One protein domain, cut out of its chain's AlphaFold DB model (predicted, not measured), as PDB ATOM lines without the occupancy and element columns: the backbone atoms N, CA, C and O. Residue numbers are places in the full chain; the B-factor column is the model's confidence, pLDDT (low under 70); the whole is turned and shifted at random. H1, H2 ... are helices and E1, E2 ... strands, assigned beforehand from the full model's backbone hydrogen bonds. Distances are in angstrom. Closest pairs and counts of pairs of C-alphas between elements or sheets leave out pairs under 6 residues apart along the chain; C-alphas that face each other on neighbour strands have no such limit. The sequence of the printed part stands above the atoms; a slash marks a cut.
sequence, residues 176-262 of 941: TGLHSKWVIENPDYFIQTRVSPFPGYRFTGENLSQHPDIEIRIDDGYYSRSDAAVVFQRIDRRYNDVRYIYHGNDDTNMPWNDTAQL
ATOM      1  N   THR A 176      20.130  23.841 -15.392       93.56
ATOM      2  CA  THR A 176      19.043  24.522 -14.662       93.56
ATOM      3  C   THR A 176      17.888  23.558 -14.415       93.56
ATOM      4  O   THR A 176      17.876  22.455 -14.960       93.56
ATOM      5  N   GLY A 177      16.897  23.941 -13.612       91.38
ATOM      6  CA  GLY A 177      15.673  23.157 -13.480       91.38
ATOM      7  C   GLY A 177      14.874  23.099 -14.785       91.38
ATOM      8  O   GLY A 177      14.937  24.006 -15.613       91.38
ATOM      9  N   LEU A 178      14.081  22.039 -14.953       90.75
ATOM     10  CA  LEU A 178      13.272  21.807 -16.157       90.75
ATOM     11  C   LEU A 178      12.402  23.020 -16.535       90.75
ATOM     12  O   LEU A 178      12.335  23.417 -17.692       90.75
ATOM     13  N   HIS A 179      11.742  23.614 -15.538       91.81
ATOM     14  CA  HIS A 179      11.062  24.894 -15.656       91.81
ATOM     15  C   HIS A 179      11.927  25.951 -14.971       91.81
ATOM     16  O   HIS A 179      11.840  26.125 -13.757       91.81
ATOM     17  N   SER A 180      12.772  26.620 -15.750       93.81
ATOM     18  CA  SER A 180      13.635  27.713 -15.301       93.81
ATOM     19  C   SER A 180      13.451  28.944 -16.175       93.81
ATOM     20  O   SER A 180      12.952  28.865 -17.305       93.81
ATOM     21  N   LYS A 181      13.904  30.092 -15.671       93.81
ATOM     22  CA  LYS A 181      13.890  31.351 -16.421       93.81
ATOM     23  C   LYS A 181      14.628  31.232 -17.753       93.81
ATOM     24  O   LYS A 181      14.128  31.682 -18.781       93.81
ATOM     25  N   TRP A 182      15.773  30.548 -17.772       95.06
ATOM     26  CA  TRP A 182      16.544  30.346 -18.998       95.06
ATOM     27  C   TRP A 182      15.842  29.421 -19.996       95.06
ATOM     28  O   TRP A 182      15.844  29.735 -21.180       95.06
ATOM     29  N   VAL A 183      15.163  28.348 -19.572       93.69
ATOM     30  CA  VAL A 183      14.388  27.497 -20.507       93.69
ATOM     31  C   VAL A 183      13.227  28.273 -21.153       93.69
ATOM     32  O   VAL A 183      12.847  28.016 -22.305       93.69
ATOM     33  N   ILE A 184      12.654  29.234 -20.425       92.81
ATOM     34  CA  ILE A 184      11.558  30.089 -20.895       92.81
ATOM     35  C   ILE A 184      12.074  31.150 -21.873       92.81
ATOM     36  O   ILE A 184      11.561  31.252 -22.991       92.81
ATOM     37  N   GLU A 185      13.070  31.926 -21.443       93.50
ATOM     38  CA  GLU A 185      13.526  33.154 -22.104       93.50
ATOM     39  C   GLU A 185      14.649  32.908 -23.120       93.50
ATOM     40  O   GLU A 185      14.657  33.531 -24.178       93.50
ATOM     41  N   ASN A 186      15.562  31.975 -22.831       94.81
ATOM     42  CA  ASN A 186      16.783  31.713 -23.601       94.81
ATOM     43  C   ASN A 186      16.932  30.213 -23.935       94.81
ATOM     44  O   ASN A 186      17.920  29.581 -23.553       94.81
ATOM     45  N   PRO A 187      15.979  29.598 -24.667       93.44
ATOM     46  CA  PRO A 187      16.030  28.166 -24.974       93.44
ATOM     47  C   PRO A 187      17.244  27.772 -25.827       93.44
ATOM     48  O   PRO A 187      17.589  26.596 -25.902       93.44
ATOM     49  N   ASP A 188      17.903  28.727 -26.486       95.12
ATOM     50  CA  ASP A 188      19.127  28.492 -27.251       95.12
ATOM     51  C   ASP A 188      20.348  28.174 -26.377       95.12
ATOM     52  O   ASP A 188      21.319  27.629 -26.898       95.12
ATOM     53  N   TYR A 189      20.296  28.418 -25.063       96.06
ATOM     54  CA  TYR A 189      21.406  28.125 -24.148       96.06
ATOM     55  C   TYR A 189      21.601  26.632 -23.859       96.06
ATOM     56  O   TYR A 189      22.614  26.250 -23.280       96.06
ATOM     57  N   PHE A 190      20.650  25.783 -24.247       96.56
ATOM     58  CA  PHE A 190      20.632  24.371 -23.878       96.56
ATOM     59  C   PHE A 190      21.047  23.456 -25.026       96.56
ATOM     60  O   PHE A 190      20.782  23.741 -26.201       96.56
ATOM     61  N   ILE A 191      21.626  22.306 -24.669       94.94
ATOM     62  CA  ILE A 191      21.891  21.230 -25.625       94.94
ATOM     63  C   ILE A 191      20.547  20.673 -26.086       94.94
ATOM     64  O   ILE A 191      19.721  20.237 -25.281       94.94
ATOM     65  N   GLN A 192      20.305  20.706 -27.395       94.75
ATOM     66  CA  GLN A 192      18.993  20.386 -27.945       94.75
ATOM     67  C   GLN A 192      19.040  19.910 -29.393       94.75
ATOM     68  O   GLN A 192      19.999  20.147 -30.126       94.75
ATOM     69  N   THR A 193      17.949  19.281 -29.816       94.06
ATOM     70  CA  THR A 193      17.690  18.866 -31.196       94.06
ATOM     71  C   THR A 193      16.276  19.264 -31.630       94.06
ATOM     72  O   THR A 193      15.382  19.510 -30.814       94.06
ATOM     73  N   ARG A 194      16.069  19.366 -32.946       92.75
ATOM     74  CA  ARG A 194      14.768  19.677 -33.565       92.75
ATOM     75  C   ARG A 194      13.890  18.443 -33.763       92.75
ATOM     76  O   ARG A 194      12.697  18.585 -34.009       92.75
ATOM     77  N   VAL A 195      14.468  17.249 -33.664       91.00
ATOM     78  CA  VAL A 195      13.784  15.974 -33.907       91.00
ATOM     79  C   VAL A 195      13.978  15.073 -32.696       91.00
ATOM     80  O   VAL A 195      15.058  15.078 -32.113       91.00
ATOM     81  N   SER A 196      12.950  14.307 -32.321       91.25
ATOM     82  CA  SER A 196      13.057  13.352 -31.214       91.25
ATOM     83  C   SER A 196      14.234  12.394 -31.455       91.25
ATOM     84  O   SER A 196      14.280  11.787 -32.528       91.25
ATOM     85  N   PRO A 197      15.163  12.235 -30.491       88.50
ATOM     86  CA  PRO A 197      16.353  11.403 -30.669       88.50
ATOM     87  C   PRO A 197      16.010   9.920 -30.828       88.50
ATOM     88  O   PRO A 197      16.720   9.190 -31.512       88.50
ATOM     89  N   PHE A 198      14.898   9.479 -30.233       88.44
ATOM     90  CA  PHE A 198      14.425   8.107 -30.340       88.44
ATOM     91  C   PHE A 198      13.013   8.061 -30.941       88.44
ATOM     92  O   PHE A 198      12.129   8.802 -30.492       88.44
ATOM     93  N   PRO A 199      12.755   7.170 -31.922       83.81
ATOM     94  CA  PRO A 199      11.421   6.992 -32.503       83.81
ATOM     95  C   PRO A 199      10.370   6.483 -31.506       83.81
ATOM     96  O   PRO A 199       9.174   6.644 -31.740       83.81
ATOM     97  N   GLY A 200      10.810   5.831 -30.425       85.06
ATOM     98  CA  GLY A 200       9.937   5.270 -29.392       85.06
ATOM     99  C   GLY A 200       9.354   6.304 -28.430       85.06
ATOM    100  O   GLY A 200       8.350   5.999 -27.785       85.06
ATOM    101  N   TYR A 201       9.940   7.504 -28.357       89.94
ATOM    102  CA  TYR A 201       9.546   8.513 -27.378       89.94
ATOM    103  C   TYR A 201       8.171   9.116 -27.669       89.94
ATOM    104  O   TYR A 201       7.815   9.417 -28.814       89.94
ATOM    105  N   ARG A 202       7.394   9.313 -26.606       90.50
ATOM    106  CA  ARG A 202       6.034   9.852 -26.619       90.50
ATOM    107  C   ARG A 202       5.908  10.911 -25.539       90.50
ATOM    108  O   ARG A 202       6.161  10.650 -24.376       90.50
ATOM    109  N   PHE A 203       5.467  12.099 -25.931       91.25
ATOM    110  CA  PHE A 203       5.327  13.254 -25.040       91.25
ATOM    111  C   PHE A 203       3.843  13.595 -24.848       91.25
ATOM    112  O   PHE A 203       3.382  14.690 -25.198       91.25
ATOM    113  N   THR A 204       3.060  12.618 -24.377       88.75
ATOM    114  CA  THR A 204       1.608  12.777 -24.168       88.75
ATOM    115  C   THR A 204       1.235  13.097 -22.722       88.75
ATOM    116  O   THR A 204       0.093  13.478 -22.467       88.75
ATOM    117  N   GLY A 205       2.203  12.999 -21.810       83.62
ATOM    118  CA  GLY A 205       2.080  13.360 -20.406       83.62
ATOM    119  C   GLY A 205       1.725  14.826 -20.128       83.62
ATOM    120  O   GLY A 205       1.543  15.662 -21.015       83.62
ATOM    121  N   GLU A 206       1.598  15.122 -18.835       88.81
ATOM    122  CA  GLU A 206       1.183  16.427 -18.321       88.81
ATOM    123  C   GLU A 206       2.184  17.545 -18.662       88.81
ATOM    124  O   GLU A 206       3.396  17.333 -18.671       88.81
ATOM    125  N   ASN A 207       1.675  18.761 -18.900       91.81
ATOM    126  CA  ASN A 207       2.515  19.951 -19.026       91.81
ATOM    127  C   ASN A 207       3.085  20.353 -17.656       91.81
ATOM    128  O   ASN A 207       2.337  20.706 -16.745       91.81
ATOM    129  N   LEU A 208       4.409  20.356 -17.542       90.94
ATOM    130  CA  LEU A 208       5.152  20.682 -16.325       90.94
ATOM    131  C   LEU A 208       5.512  22.172 -16.203       90.94
ATOM    132  O   LEU A 208       6.052  22.592 -15.181       90.94
ATOM    133  N   SER A 209       5.225  22.978 -17.227       90.56
ATOM    134  CA  SER A 209       5.461  24.424 -17.226       90.56
ATOM    135  C   SER A 209       4.265  25.196 -16.670       90.56
ATOM    136  O   SER A 209       3.120  24.923 -17.028       90.56
ATOM    137  N   GLN A 210       4.535  26.213 -15.846       88.19
ATOM    138  CA  GLN A 210       3.517  27.164 -15.374       88.19
ATOM    139  C   GLN A 210       3.337  28.378 -16.300       88.19
ATOM    140  O   GLN A 210       2.421  29.174 -16.101       88.19
ATOM    141  N   HIS A 211       4.184  28.531 -17.320       90.56
ATOM    142  CA  HIS A 211       4.091  29.646 -18.260       90.56
ATOM    143  C   HIS A 211       2.926  29.420 -19.246       90.56
ATOM    144  O   HIS A 211       2.823  28.326 -19.806       90.56
ATOM    145  N   PRO A 212       2.070  30.426 -19.526       89.81
ATOM    146  CA  PRO A 212       0.861  30.248 -20.345       89.81
ATOM    147  C   PRO A 212       1.148  29.776 -21.781       89.81
ATOM    148  O   PRO A 212       0.381  28.998 -22.355       89.81
ATOM    149  N   ASP A 213       2.271  30.228 -22.337       92.62
ATOM    150  CA  ASP A 213       2.641  29.986 -23.734       92.62
ATOM    151  C   ASP A 213       3.641  28.847 -23.951       92.62
ATOM    152  O   ASP A 213       3.890  28.474 -25.096       92.62
ATOM    153  N   ILE A 214       4.249  28.315 -22.890       93.31
ATOM    154  CA  ILE A 214       5.318  27.320 -23.019       93.31
ATOM    155  C   ILE A 214       4.855  26.029 -22.383       93.31
ATOM    156  O   ILE A 214       4.502  26.007 -21.205       93.31
ATOM    157  N   GLU A 215       4.905  24.950 -23.153       94.19
ATOM    158  CA  GLU A 215       4.700  23.606 -22.640       94.19
ATOM    159  C   GLU A 215       6.022  22.873 -22.478       94.19
ATOM    160  O   GLU A 215       6.910  22.983 -23.322       94.19
ATOM    161  N   ILE A 216       6.122  22.100 -21.404       94.19
ATOM    162  CA  ILE A 216       7.265  21.248 -21.100       94.19
ATOM    163  C   ILE A 216       6.730  19.864 -20.750       94.19
ATOM    164  O   ILE A 216       5.898  19.741 -19.853       94.19
ATOM    165  N   ARG A 217       7.189  18.830 -21.455       94.00
ATOM    166  CA  ARG A 217       6.719  17.449 -21.286       94.00
ATOM    167  C   ARG A 217       7.892  16.478 -21.280       94.00
ATOM    168  O   ARG A 217       8.794  16.606 -22.103       94.00
ATOM    169  N   ILE A 218       7.856  15.502 -20.380       92.12
ATOM    170  CA  ILE A 218       8.828  14.401 -20.315       92.12
ATOM    171  C   ILE A 218       8.262  13.198 -21.076       92.12
ATOM    172  O   ILE A 218       7.044  13.085 -21.231       92.12
ATOM    173  N   ASP A 219       9.146  12.341 -21.582       91.06
ATOM    174  CA  ASP A 219       8.761  11.089 -22.229       91.06
ATOM    175  C   ASP A 219       7.907  10.199 -21.304       91.06
ATOM    176  O   ASP A 219       8.212  10.009 -20.125       91.06
ATOM    177  N   ASP A 220       6.839   9.625 -21.854       86.69
ATOM    178  CA  ASP A 220       5.873   8.804 -21.122       86.69
ATOM    179  C   ASP A 220       6.529   7.538 -20.530       86.69
ATOM    180  O   ASP A 220       6.109   7.058 -19.471       86.69
ATOM    181  N   GLY A 221       7.588   7.033 -21.180       83.62
ATOM    182  CA  GLY A 221       8.373   5.877 -20.758       83.62
ATOM    183  C   GLY A 221       9.043   6.053 -19.398       83.62
ATOM    184  O   GLY A 221       9.190   5.071 -18.662       83.62
ATOM    185  N   TYR A 222       9.349   7.298 -19.021       84.69
ATOM    186  CA  TYR A 222       9.869   7.637 -17.698       84.69
ATOM    187  C   TYR A 222       8.850   7.328 -16.594       84.69
ATOM    188  O   TYR A 222       9.178   6.673 -15.603       84.69
ATOM    189  N   TYR A 223       7.589   7.729 -16.778       83.31
ATOM    190  CA  TYR A 223       6.537   7.505 -15.781       83.31
ATOM    191  C   TYR A 223       6.139   6.028 -15.683       83.31
ATOM    192  O   TYR A 223       5.858   5.535 -14.589       83.31
ATOM    193  N   SER A 224       6.144   5.298 -16.805       81.19
ATOM    194  CA  SER A 224       5.897   3.851 -16.821       81.19
ATOM    195  C   SER A 224       7.111   3.005 -16.433       81.19
ATOM    196  O   SER A 224       6.974   1.785 -16.336       81.19
ATOM    197  N   ARG A 225       8.276   3.626 -16.188       79.94
ATOM    198  CA  ARG A 225       9.556   2.958 -15.886       79.94
ATOM    199  C   ARG A 225       9.991   1.962 -16.966       79.94
ATOM    200  O   ARG A 225      10.615   0.947 -16.668       79.94
ATOM    201  N   SER A 226       9.607   2.219 -18.211       79.12
ATOM    202  CA  SER A 226       9.942   1.364 -19.352       79.12
ATOM    203  C   SER A 226      11.185   1.836 -20.100       79.12
ATOM    204  O   SER A 226      11.790   1.025 -20.793       79.12
ATOM    205  N   ASP A 227      11.542   3.117 -19.980       77.19
ATOM    206  CA  ASP A 227      12.741   3.698 -20.588       77.19
ATOM    207  C   ASP A 227      13.212   4.936 -19.798       77.19
ATOM    208  O   ASP A 227      12.439   5.531 -19.039       77.19
ATOM    209  N   ALA A 228      14.476   5.326 -19.965       75.62
ATOM    210  CA  ALA A 228      15.017   6.564 -19.418       75.62
ATOM    211  C   ALA A 228      14.779   7.712 -20.410       75.62
ATOM    212  O   ALA A 228      15.179   7.624 -21.567       75.62
ATOM    213  N   ALA A 229      14.152   8.804 -19.966       86.31
ATOM    214  CA  ALA A 229      13.977   9.999 -20.787       86.31
ATOM    215  C   ALA A 229      15.302  10.769 -20.889       86.31
ATOM    216  O   ALA A 229      15.703  11.399 -19.921       86.31
ATOM    217  N   VAL A 230      15.986  10.745 -22.039       88.88
ATOM    218  CA  VAL A 230      17.231  11.531 -22.223       88.88
ATOM    219  C   VAL A 230      16.980  12.993 -22.602       88.88
ATOM    220  O   VAL A 230      17.849  13.845 -22.423       88.88
ATOM    221  N   VAL A 231      15.788  13.287 -23.124       92.88
ATOM    222  CA  VAL A 231      15.336  14.635 -23.485       92.88
ATOM    223  C   VAL A 231      13.914  14.878 -22.987       92.88
ATOM    224  O   VAL A 231      13.112  13.948 -22.883       92.88
ATOM    225  N   PHE A 232      13.571  16.149 -22.816       94.31
ATOM    226  CA  PHE A 232      12.197  16.615 -22.673       94.31
ATOM    227  C   PHE A 232      11.788  17.480 -23.866       94.31
ATOM    228  O   PHE A 232      12.610  18.134 -24.512       94.31
ATOM    229  N   GLN A 233      10.494  17.500 -24.162       95.75
ATOM    230  CA  GLN A 233       9.925  18.328 -25.214       95.75
ATOM    231  C   GLN A 233       9.531  19.696 -24.654       95.75
ATOM    232  O   GLN A 233       8.735  19.786 -23.719       95.75
ATOM    233  N   ARG A 234      10.039  20.763 -25.275       95.62
ATOM    234  CA  ARG A 234       9.604  22.150 -25.075       95.62
ATOM    235  C   ARG A 234       8.816  22.612 -26.299       95.62
ATOM    236  O   ARG A 234       9.321  22.528 -27.418       95.62
ATOM    237  N   ILE A 235       7.614  23.145 -26.089       95.00
ATOM    238  CA  ILE A 235       6.769  23.722 -27.144       95.00
ATOM    239  C   ILE A 235       6.505  25.186 -26.814       95.00
ATOM    240  O   ILE A 235       5.899  25.489 -25.789       95.00
ATOM    241  N   ASP A 236       6.912  26.093 -27.697       94.38
ATOM    242  CA  ASP A 236       6.487  27.490 -27.643       94.38
ATOM    243  C   ASP A 236       5.231  27.681 -28.497       94.38
ATOM    244  O   ASP A 236       5.293  27.668 -29.730       94.38
ATOM    245  N   ARG A 237       4.075  27.863 -27.853       92.00
ATOM    246  CA  ARG A 237       2.779  28.002 -28.534       92.00
ATOM    247  C   ARG A 237       2.676  29.275 -29.367       92.00
ATOM    248  O   ARG A 237       1.879  29.309 -30.300       92.00
ATOM    249  N   ARG A 238       3.480  30.302 -29.068       90.81
ATOM    250  CA  ARG A 238       3.458  31.582 -29.800       90.81
ATOM    251  C   ARG A 238       3.929  31.407 -31.240       90.81
ATOM    252  O   ARG A 238       3.390  32.039 -32.141       90.81
ATOM    253  N   TYR A 239       4.912  30.530 -31.441       89.69
ATOM    254  CA  TYR A 239       5.573  30.311 -32.732       89.69
ATOM    255  C   TYR A 239       5.449  28.872 -33.244       89.69
ATOM    256  O   TYR A 239       5.979  28.554 -34.305       89.69
ATOM    257  N   ASN A 240       4.753  28.006 -32.499       89.06
ATOM    258  CA  ASN A 240       4.700  26.562 -32.722       89.06
ATOM    259  C   ASN A 240       6.108  25.935 -32.820       89.06
ATOM    260  O   ASN A 240       6.370  25.066 -33.651       89.06
ATOM    261  N   ASP A 241       7.024  26.429 -31.981       92.75
ATOM    262  CA  ASP A 241       8.430  26.030 -31.964       92.75
ATOM    263  C   ASP A 241       8.615  24.825 -31.041       92.75
ATOM    264  O   ASP A 241       8.490  24.948 -29.821       92.75
ATOM    265  N   VAL A 242       8.897  23.661 -31.625       94.69
ATOM    266  CA  VAL A 242       9.132  22.412 -30.889       94.69
ATOM    267  C   VAL A 242      10.629  22.144 -30.816       94.69
ATOM    268  O   VAL A 242      11.326  22.123 -31.835       94.69
ATOM    269  N   ARG A 243      11.123  21.922 -29.599       95.50
ATOM    270  CA  ARG A 243      12.520  21.585 -29.317       95.50
ATOM    271  C   ARG A 243      12.591  20.412 -28.351       95.50
ATOM    272  O   ARG A 243      11.743  20.290 -27.471       95.50
ATOM    273  N   TYR A 244      13.610  19.579 -28.505       95.38
ATOM    274  CA  TYR A 244      13.909  18.488 -27.585       95.38
ATOM    275  C   TYR A 244      15.218  18.811 -26.878       95.38
ATOM    276  O   TYR A 244      16.269  18.832 -27.517       95.38
ATOM    277  N   ILE A 245      15.130  19.132 -25.592       95.75
ATOM    278  CA  ILE A 245      16.251  19.602 -24.777       95.75
ATOM    279  C   ILE A 245      16.747  18.445 -23.915       95.75
ATOM    280  O   ILE A 245      15.939  17.709 -23.351       95.75
ATOM    281  N   TYR A 246      18.064  18.281 -23.825       94.31
ATOM    282  CA  TYR A 246      18.686  17.221 -23.038       94.31
ATOM    283  C   TYR A 246      18.611  17.506 -21.536       94.31
ATOM    284  O   TYR A 246      18.769  18.645 -21.086       94.31
ATOM    285  N   HIS A 247      18.377  16.450 -20.762       92.50
ATOM    286  CA  HIS A 247      18.492  16.485 -19.306       92.50
ATOM    287  C   HIS A 247      19.962  16.524 -18.874       92.50
ATOM    288  O   HIS A 247      20.829  16.064 -19.614       92.50
ATOM    289  N   GLY A 248      20.243  17.068 -17.688       89.38
ATOM    290  CA  GLY A 248      21.588  17.040 -17.113       89.38
ATOM    291  C   GLY A 248      22.069  15.608 -16.871       89.38
ATOM    292  O   GLY A 248      21.267  14.717 -16.581       89.38
ATOM    293  N   ASN A 249      23.370  15.381 -17.034       84.31
ATOM    294  CA  ASN A 249      23.992  14.074 -16.844       84.31
ATOM    295  C   ASN A 249      25.448  14.252 -16.376       84.31
ATOM    296  O   ASN A 249      26.111  15.223 -16.747       84.31
ATOM    297  N   ASP A 250      25.923  13.315 -15.567       72.81
ATOM    298  CA  ASP A 250      27.260  13.209 -14.986       72.81
ATOM    299  C   ASP A 250      28.001  11.932 -15.413       72.81
ATOM    300  O   ASP A 250      28.904  11.497 -14.706       72.81
ATOM    301  N   ASP A 251      27.647  11.350 -16.565       65.44
ATOM    302  CA  ASP A 251      28.168  10.063 -17.062       65.44
ATOM    303  C   ASP A 251      27.645   8.837 -16.283       65.44
ATOM    304  O   ASP A 251      28.217   7.746 -16.311       65.44
ATOM    305  N   THR A 252      26.517   8.994 -15.586       62.34
ATOM    306  CA  THR A 252      25.770   7.865 -15.026       62.34
ATOM    307  C   THR A 252      24.744   7.331 -16.033       62.34
ATOM    308  O   THR A 252      24.260   8.032 -16.926       62.34
ATOM    309  N   ASN A 253      24.368   6.052 -15.887       56.41
ATOM    310  CA  ASN A 253      23.408   5.383 -16.779       56.41
ATOM    311  C   ASN A 253      22.012   6.051 -16.812       56.41
ATOM    312  O   ASN A 253      21.208   5.711 -17.681       56.41
ATOM    313  N   MET A 254      21.690   6.954 -15.875       72.44
ATOM    314  CA  MET A 254      20.399   7.642 -15.810       72.44
ATOM    315  C   MET A 254      20.561   9.169 -15.742       72.44
ATOM    316  O   MET A 254      21.175   9.665 -14.804       72.44
ATOM    317  N   PRO A 255      19.945   9.925 -16.667       82.75
ATOM    318  CA  PRO A 255      19.951  11.383 -16.618       82.75
ATOM    319  C   PRO A 255      19.115  11.953 -15.456       82.75
ATOM    320  O   PRO A 255      18.182  11.327 -14.942       82.75
ATOM    321  N   TRP A 256      19.418  13.196 -15.076       87.00
ATOM    322  CA  TRP A 256      18.680  13.965 -14.075       87.00
ATOM    323  C   TRP A 256      17.420  14.594 -14.686       87.00
ATOM    324  O   TRP A 256      17.416  15.742 -15.143       87.00
ATOM    325  N   ASN A 257      16.324  13.836 -14.697       86.56
ATOM    326  CA  ASN A 257      15.118  14.149 -15.482       86.56
ATOM    327  C   ASN A 257      14.308  15.377 -15.027       86.56
ATOM    328  O   ASN A 257      13.332  15.750 -15.678       86.56
ATOM    329  N   ASP A 258      14.690  16.038 -13.936       86.75
ATOM    330  CA  ASP A 258      14.120  17.317 -13.504       86.75
ATOM    331  C   ASP A 258      15.003  18.532 -13.846       86.75
ATOM    332  O   ASP A 258      14.736  19.646 -13.380       86.75
ATOM    333  N   THR A 259      16.015  18.340 -14.696       91.88
ATOM    334  CA  THR A 259      16.994  19.364 -15.090       91.88
ATOM    335  C   THR A 259      17.089  19.535 -16.610       91.88
ATOM    336  O   THR A 259      16.610  18.696 -17.374       91.88
ATOM    337  N   ALA A 260      17.704  20.635 -17.048       94.12
ATOM    338  CA  ALA A 260      17.978  20.981 -18.439       94.12
ATOM    339  C   ALA A 260      19.458  21.368 -18.615       94.12
ATOM    340  O   ALA A 260      19.931  22.307 -17.967       94.12
ATOM    341  N   GLN A 261      20.168  20.655 -19.494       95.06
ATOM    342  CA  GLN A 261      21.618  20.761 -19.687       95.06
ATOM    343  C   GLN A 261      22.028  21.991 -20.506       95.06
ATOM    344  O   GLN A 261      21.565  22.177 -21.637       95.06
ATOM    345  N   LEU A 262      22.963  22.784 -19.979       95.50
ATOM    346  CA  LEU A 262      23.522  23.943 -20.678       95.50
ATOM    347  C   LEU A 262      24.556  23.531 -21.730       95.50
ATOM    348  O   LEU A 262      25.339  22.599 -21.531       95.50
TER     349      LEU A 262
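This is residues 176 to 262 of the 941 residues of the protein "Alpha-amylase" of Bacteroidales bacterium (UniProt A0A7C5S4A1). With little regular structure, a small antiparallel sheet, order E1 - E2 - E3, is partly wrapped by long loops; short helix H1 grazes it and H2 follows just beyond E1. The 87 printed residues run H1, E1, H2, E2, E3, E4, mixed class, with only 29 in named elements. The whole is compact, radius of gyration of the C-alphas 12.0 A, spanning 33 by 26 by 22 A.

E1, residues 214 to 218, measures 13.7 A; E2, 231 to 236, and E3, 241 to 246, 16.2 A each. H1, 181 to 185, measures 6.0 A, from (13.890, 31.351, -16.421); H2, 220 to 223, 5.5 A; E4, 259 to 261, 6.7 A, to (21.618, 20.761, -19.687).

Inner strand E2 is antiparallel to E1, 161 degrees, N 215 and O 235 2.9 A apart. E2 and E3 form a hairpin, N 234 and O 243 2.8 A apart. The closest C-alphas of E3 and E4, Tyr 246 and Gln 261, are 5.7 A apart. Residues 176 to 177 pair antiparallel with 259 to 260 of E4. H1 only grazes the sheet with residues 183 to 184; H2 is not on it. H1's O i to N i+4 pair is within hydrogen-bond range; H2 is too short for one.

The farthest C-alphas, Arg 238 and Thr 252, are 35.8 A apart. The printed part has no cut; links H1 to E1 and E3 to E4 are long. Residues 251 to 253 are under pLDDT 70.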